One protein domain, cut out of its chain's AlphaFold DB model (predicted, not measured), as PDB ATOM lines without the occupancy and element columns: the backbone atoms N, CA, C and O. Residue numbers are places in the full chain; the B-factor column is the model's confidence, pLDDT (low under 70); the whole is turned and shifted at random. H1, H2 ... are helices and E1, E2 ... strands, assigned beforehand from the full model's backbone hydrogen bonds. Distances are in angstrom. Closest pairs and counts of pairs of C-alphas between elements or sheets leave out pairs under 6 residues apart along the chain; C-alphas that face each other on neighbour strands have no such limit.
ATOM      1  N   LEU A   5     -27.446 -30.751   8.148       90.12
ATOM      2  CA  LEU A   5     -28.155 -30.540   9.411       90.12
ATOM      3  C   LEU A   5     -27.451 -31.296  10.531       90.12
ATOM      4  O   LEU A   5     -27.332 -32.518  10.475       90.12
ATOM      5  N   TYR A   6     -27.010 -30.577  11.556       89.94
ATOM      6  CA  TYR A   6     -26.486 -31.156  12.783       89.94
ATOM      7  C   TYR A   6     -27.604 -31.247  13.819       89.94
ATOM      8  O   TYR A   6     -28.017 -30.245  14.404       89.94
ATOM      9  N   PHE A   7     -28.118 -32.452  14.026       88.50
ATOM     10  CA  PHE A   7     -29.150 -32.716  15.009       88.50
ATOM     11  C   PHE A   7     -28.525 -32.940  16.384       88.50
ATOM     12  O   PHE A   7     -27.732 -33.857  16.581       88.50
ATOM     13  N   THR A   8     -28.902 -32.114  17.351       86.62
ATOM     14  CA  THR A   8     -28.459 -32.236  18.743       86.62
ATOM     15  C   THR A   8     -29.593 -31.836  19.682       86.62
ATOM     16  O   THR A   8     -30.457 -31.035  19.322       86.62
ATOM     17  N   ASP A   9     -29.615 -32.417  20.878       87.50
ATOM     18  CA  ASP A   9     -30.437 -31.939  22.000       87.50
ATOM     19  C   ASP A   9     -29.665 -30.924  22.861       87.50
ATOM     20  O   ASP A   9     -30.257 -30.176  23.635       87.50
ATOM     21  N   ASP A  10     -28.341 -30.870  22.687       84.38
ATOM     22  CA  ASP A  10     -27.432 -30.034  23.452       84.38
ATOM     23  C   ASP A  10     -26.879 -28.895  22.586       84.38
ATOM     24  O   ASP A  10     -26.085 -29.097  21.662       84.38
ATOM     25  N   PHE A  11     -27.319 -27.674  22.888       84.19
ATOM     26  CA  PHE A  11     -26.941 -26.449  22.180       84.19
ATOM     27  C   PHE A  11     -25.781 -25.722  22.862       84.19
ATOM     28  O   PHE A  11     -25.705 -24.491  22.793       84.19
ATOM     29  N   SER A  12     -24.895 -26.465  23.532       86.62
ATOM     30  CA  SER A  12     -23.721 -25.893  24.181       86.62
ATOM     31  C   SER A  12     -22.849 -25.123  23.198       86.62
ATOM     32  O   SER A  12     -22.864 -25.334  21.981       86.62
ATOM     33  N   GLN A  13     -22.066 -24.203  23.749       87.25
ATOM     34  CA  GLN A  13     -21.243 -23.284  22.970       87.25
ATOM     35  C   GLN A  13     -20.229 -24.025  22.082       87.25
ATOM     36  O   GLN A  13     -19.961 -23.579  20.970       87.25
ATOM     37  N   GLU A  14     -19.748 -25.192  22.521       85.56
ATOM     38  CA  GLU A  14     -18.890 -26.092  21.740       85.56
ATOM     39  C   GLU A  14     -19.594 -26.615  20.480       85.56
ATOM     40  O   GLU A  14     -19.072 -26.466  19.379       85.56
ATOM     41  N   ASN A  15     -20.824 -27.123  20.610       83.94
ATOM     42  CA  ASN A  15     -21.630 -27.591  19.480       83.94
ATOM     43  C   ASN A  15     -21.950 -26.455  18.497       83.94
ATOM     44  O   ASN A  15     -21.889 -26.643  17.282       83.94
ATOM     45  N   GLN A  16     -22.246 -25.258  19.013       86.75
ATOM     46  CA  GLN A  16     -22.459 -24.056  18.199       86.75
ATOM     47  C   GLN A  16     -21.203 -23.625  17.443       86.75
ATOM     48  O   GLN A  16     -21.282 -23.316  16.251       86.75
ATOM     49  N   ALA A  17     -20.052 -23.618  18.115       88.69
ATOM     50  CA  ALA A  17     -18.771 -23.300  17.503       88.69
ATOM     51  C   ALA A  17     -18.418 -24.319  16.416       88.69
ATOM     52  O   ALA A  17     -18.077 -23.921  15.306       88.69
ATOM     53  N   TYR A  18     -18.599 -25.608  16.698       83.31
ATOM     54  CA  TYR A  18     -18.359 -26.703  15.766       83.31
ATOM     55  C   TYR A  18     -19.223 -26.596  14.508       83.31
ATOM     56  O   TYR A  18     -18.709 -26.567  13.389       83.31
ATOM     57  N   ALA A  19     -20.537 -26.433  14.672       85.75
ATOM     58  CA  ALA A  19     -21.437 -26.260  13.540       85.75
ATOM     59  C   ALA A  19     -21.064 -25.032  12.708       85.75
ATOM     60  O   ALA A  19     -20.983 -25.110  11.487       85.75
ATOM     61  N   LYS A  20     -20.745 -23.909  13.355       86.25
ATOM     62  CA  LYS A  20     -20.331 -22.690  12.657       86.25
ATOM     63  C   LYS A  20     -18.998 -22.856  11.924       86.25
ATOM     64  O   LYS A  20     -18.861 -22.346  10.816       86.25
ATOM     65  N   GLN A  21     -18.039 -23.563  12.518       86.56
ATOM     66  CA  GLN A  21     -16.715 -23.811  11.945       86.56
ATOM     67  C   GLN A  21     -16.795 -24.671  10.678       86.56
ATOM     68  O   GLN A  21     -16.056 -24.434   9.726       86.56
ATOM     69  N   HIS A  22     -17.731 -25.621  10.646       81.19
ATOM     70  CA  HIS A  22     -17.926 -26.548   9.531       81.19
ATOM     71  C   HIS A  22     -19.112 -26.188   8.617       81.19
ATOM     72  O   HIS A  22     -19.410 -26.922   7.677       81.19
ATOM     73  N   GLY A  23     -19.791 -25.061   8.861       85.62
ATOM     74  CA  GLY A  23     -20.946 -24.616   8.070       85.62
ATOM     75  C   GLY A  23     -22.208 -25.476   8.235       85.62
ATOM     76  O   GLY A  23     -23.060 -25.493   7.348       85.62
ATOM     77  N   LEU A  24     -22.333 -26.196   9.352       88.44
ATOM     78  CA  LEU A  24     -23.483 -27.029   9.699       88.44
ATOM     79  C   LEU A  24     -24.613 -26.182  10.301       88.44
ATOM     80  O   LEU A  24     -24.383 -25.169  10.964       88.44
ATOM     81  N   ILE A  25     -25.848 -26.642  10.125       89.00
ATOM     82  CA  ILE A  25     -27.045 -26.000  10.675       89.00
ATOM     83  C   ILE A  25     -27.524 -26.810  11.875       89.00
ATOM     84  O   ILE A  25     -27.949 -27.952  11.716       89.00
ATOM     85  N   ILE A  26     -27.485 -26.224  13.072       88.31
ATOM     86  CA  ILE A  26     -27.938 -26.922  14.278       88.31
ATOM     87  C   ILE A  26     -29.460 -26.998  14.315       88.31
ATOM     88  O   ILE A  26     -30.152 -25.984  14.196       88.31
ATOM     89  N   ARG A  27     -29.976 -28.204  14.537       87.25
ATOM     90  CA  ARG A  27     -31.401 -28.489  14.655       87.25
ATOM     91  C   ARG A  27     -31.691 -29.345  15.881       87.25
ATOM     92  O   ARG A  27     -30.924 -30.233  16.231       87.25
ATOM     93  N   ASN A  28     -32.820 -29.071  16.538       86.00
ATOM     94  CA  ASN A  28     -33.249 -29.870  17.680       86.00
ATOM     95  C   ASN A  28     -33.840 -31.188  17.177       86.00
ATOM     96  O   ASN A  28     -34.886 -31.167  16.533       86.00
ATOM     97  N   ALA A  29     -33.205 -32.317  17.491       80.00
ATOM     98  CA  ALA A  29     -33.703 -33.638  17.102       80.00
ATOM     99  C   ALA A  29     -35.137 -33.896  17.602       80.00
ATOM    100  O   ALA A  29     -35.956 -34.451  16.872       80.00
ATOM    101  N   LYS A  30     -35.471 -33.420  18.810       78.81
ATOM    102  CA  LYS A  30     -36.802 -33.578  19.418       78.81
ATOM    103  C   LYS A  30     -37.879 -32.711  18.773       78.81
ATOM    104  O   LYS A  30     -39.057 -32.990  18.962       78.81
ATOM    105  N   ALA A  31     -37.501 -31.669  18.031       75.44
ATOM    106  CA  ALA A  31     -38.467 -30.835  17.320       75.44
ATOM    107  C   ALA A  31     -39.038 -31.535  16.076       75.44
ATOM    108  O   ALA A  31     -40.118 -31.174  15.619       75.44
ATOM    109  N   TYR A  32     -38.351 -32.549  15.543       71.88
ATOM    110  CA  TYR A  32     -38.815 -33.301  14.380       71.88
ATOM    111  C   TYR A  32     -39.639 -34.511  14.832       71.88
ATOM    112  O   TYR A  32     -39.120 -35.606  15.046       71.88
ATOM    113  N   GLY A  33     -40.942 -34.274  15.005       63.62
ATOM    114  CA  GLY A  33     -41.965 -35.294  15.245       63.62
ATOM    115  C   GLY A  33     -42.640 -35.778  13.956       63.62
ATOM    116  O   GLY A  33     -42.439 -35.211  12.887       63.62
ATOM    117  N   ALA A  34     -43.471 -36.821  14.070       56.56
ATOM    118  CA  ALA A  34     -44.062 -37.616  12.978       56.56
ATOM    119  C   ALA A  34     -44.850 -36.857  11.881       56.56
ATOM    120  O   ALA A  34     -45.303 -37.483  10.927       56.56
ATOM    121  N   VAL A  35     -45.040 -35.544  12.003       54.47
ATOM    122  CA  VAL A  35     -45.855 -34.722  11.094       54.47
ATOM    123  C   VAL A  35     -45.240 -33.358  10.762       54.47
ATOM    124  O   VAL A  35     -45.866 -32.587  10.039       54.47
ATOM    125  N   ASP A  36     -44.026 -33.054  11.229       58.78
ATOM    126  CA  ASP A  36     -43.429 -31.734  11.015       58.78
ATOM    127  C   ASP A  36     -42.494 -31.692   9.802       58.78
ATOM    128  O   ASP A  36     -41.741 -32.623   9.512       58.78
ATOM    129  N   TYR A  37     -42.595 -30.585   9.072       67.75
ATOM    130  CA  TYR A  37     -41.965 -30.309   7.786       67.75
ATOM    131  C   TYR A  37     -40.474 -30.700   7.776       67.75
ATOM    132  O   TYR A  37     -39.671 -30.149   8.534       67.75
ATOM    133  N   LEU A  38     -40.088 -31.640   6.903       76.12
ATOM    134  CA  LEU A  38     -38.681 -32.005   6.738       76.12
ATOM    135  C   LEU A  38     -37.950 -30.886   5.994       76.12
ATOM    136  O   LEU A  38     -38.316 -30.505   4.880       76.12
ATOM    137  N   GLU A  39     -36.918 -30.342   6.627       80.25
ATOM    138  CA  GLU A  39     -36.063 -29.327   6.036       80.25
ATOM    139  C   GLU A  39     -35.189 -29.975   4.957       80.25
ATOM    140  O   GLU A  39     -34.596 -31.031   5.171       80.25
ATOM    141  N   GLN A  40     -35.119 -29.361   3.775       82.62
ATOM    142  CA  GLN A  40     -34.304 -29.898   2.687       82.62
ATOM    143  C   GLN A  40     -32.814 -29.758   3.003       82.62
ATOM    144  O   GLN A  40     -32.294 -28.641   3.130       82.62
ATOM    145  N   CYS A  41     -32.132 -30.898   3.068       87.12
ATOM    146  CA  CYS A  41     -30.697 -31.004   3.268       87.12
ATOM    147  C   CYS A  41     -30.090 -32.120   2.413       87.12
ATOM    148  O   CYS A  41     -30.784 -33.036   1.973       87.12
ATOM    149  N   ASP A  42     -28.785 -32.018   2.174       88.25
ATOM    150  CA  ASP A  42     -28.018 -33.013   1.429       88.25
ATOM    151  C   ASP A  42     -27.491 -34.103   2.366       88.25
ATOM    152  O   ASP A  42     -27.414 -35.268   1.976       88.25
ATOM    153  N   LYS A  43     -27.116 -33.727   3.598       89.38
ATOM    154  CA  LYS A  43     -26.540 -34.630   4.606       89.38
ATOM    155  C   LYS A  43     -27.007 -34.282   6.015       89.38
ATOM    156  O   LYS A  43     -27.483 -33.177   6.287       89.38
ATOM    157  N   VAL A  44     -26.821 -35.224   6.929       89.12
ATOM    158  CA  VAL A  44     -27.253 -35.108   8.330       89.12
ATOM    159  C   VAL A  44     -26.172 -35.578   9.296       89.12
ATOM    160  O   VAL A  44     -25.397 -36.462   8.969       89.12
ATOM    161  N   CYS A  45     -26.085 -34.996  10.487       87.06
ATOM    162  CA  CYS A  45     -25.040 -35.283  11.474       87.06
ATOM    163  C   CYS A  45     -25.632 -35.312  12.890       87.06
ATOM    164  O   CYS A  45     -26.637 -34.651  13.147       87.06
ATOM    165  N   GLY A  46     -25.011 -36.046  13.817       87.00
ATOM    166  CA  GLY A  46     -25.436 -36.117  15.221       87.00
ATOM    167  C   GLY A  46     -26.630 -37.049  15.474       87.00
ATOM    168  O   GLY A  46     -26.701 -38.150  14.928       87.00
ATOM    169  N   GLN A  47     -27.569 -36.618  16.321       86.50
ATOM    170  CA  GLN A  47     -28.775 -37.362  16.715       86.50
ATOM    171  C   GLN A  47     -29.867 -37.285  15.638       86.50
ATOM    172  O   GLN A  47     -30.902 -36.640  15.806       86.50
ATOM    173  N   VAL A  48     -29.613 -37.918  14.495       86.06
ATOM    174  CA  VAL A  48     -30.492 -37.874  13.319       86.06
ATOM    175  C   VAL A  48     -31.866 -38.507  13.628       86.06
ATOM    176  O   VAL A  48     -31.911 -39.677  14.014       86.06
ATOM    177  N   PRO A  49     -32.991 -37.792  13.423       84.31
ATOM    178  CA  PRO A  49     -34.331 -38.358  13.569       84.31
ATOM    179  C   PRO A  49     -34.605 -39.441  12.518       84.31
ATOM    180  O   PRO A  49     -34.099 -39.357  11.400       84.31
ATOM    181  N   ILE A  50     -35.502 -40.389  12.817       83.94
ATOM    182  CA  ILE A  50     -35.888 -41.488  11.901       83.94
ATOM    183  C   ILE A  50     -36.289 -40.959  10.515       83.94
ATOM    184  O   ILE A  50     -35.948 -41.546   9.489       83.94
ATOM    185  N   ALA A  51     -36.961 -39.807  10.470       83.06
ATOM    186  CA  ALA A  51     -37.390 -39.191   9.222       83.06
ATOM    187  C   ALA A  51     -36.229 -38.825   8.278       83.06
ATOM    188  O   ALA A  51     -36.435 -38.792   7.072       83.06
ATOM    189  N   TYR A  52     -35.018 -38.610   8.801       84.19
ATOM    190  CA  TYR A  52     -33.808 -38.286   8.040       84.19
ATOM    191  C   TYR A  52     -32.816 -39.458   7.958       84.19
ATOM    192  O   TYR A  52     -31.739 -39.308   7.389       84.19
ATOM    193  N   GLU A  53     -33.152 -40.636   8.493       83.06
ATOM    194  CA  GLU A  53     -32.260 -41.808   8.494       83.06
ATOM    195  C   GLU A  53     -31.950 -42.327   7.078       83.06
ATOM    196  O   GLU A  53     -30.932 -42.975   6.851       83.06
TER     197      GLU A  53
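AT A GLANCE: This is residues 5 to 53 of the 80 residues of an uncharacterized protein of Moraxella catarrhalis (strain BBH18) (UniProt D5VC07). A small sheet of three short parallel strands has one helix, H1, over one face, mainly over its edge strand E2, while on the side away from H1 the chain swings out in a long loop, residues 29 to 42, before it returns to E3. The printed part has 49 residues, with E1, H1, E2 and E3 in that order along the chain; the sheet's order is E2, E1, E3. The class is mixed, helices and strands, though under half of the residues are in named elements. The whole is compact, with a radius of gyration of the C-alphas of 10.6 A and spans of 30 by 21 by 15 A.

IN THESE COORDINATES: E1, residues 5 to 8, begins at C-alpha 5 (-28.155, -30.540, 9.411) and is 9.5 A long. H1, residues 13 to 22, is 14.2 A long. E2, residues 25 to 28, is 10.1 A long. E3, residues 43 to 46, is 10.8 A long and ends at C-alpha 46 (-25.436, -36.117, 15.221).

HOW THE PARTS SIT: E1, the inner strand, is parallel to E2 at 39 degrees, with N 6 and O 25 within hydrogen-bond range at 2.8 A. E1 is parallel to E3 at 16 degrees, with N 7 and O 45 at 2.8 A. E1, H1 and E2 form a strand-helix-strand unit, two parallel neighbour strands joined through a helix, with a right-handed crossover. H1 is on the sheet at a height of 8.9 A, on a local plane fitted to just 6 of the sheet's C-alphas. It lies over E2 and only just not over E1, with 6 of its C-alphas falling on E2 and 2 on E1. It runs along the strands, at 21 degrees to E2 on the local plane; the closest C-alphas of H1 and E2, those of Ala 19 and Ile 25, are 6.3 A apart. In H1 every O i to N i+4 pair is within hydrogen-bond range.

THE WHOLE: The two C-alphas farthest apart, those of Gln 21 and Val 35, are 31.1 A apart. The printed part has no cut. The link E2 to E3 is long, 14 residues; those from E1 to H1 and from H1 to E2 are tight. The mean pLDDT of the printed part is 82.5, and residues 33 to 37 are under 70.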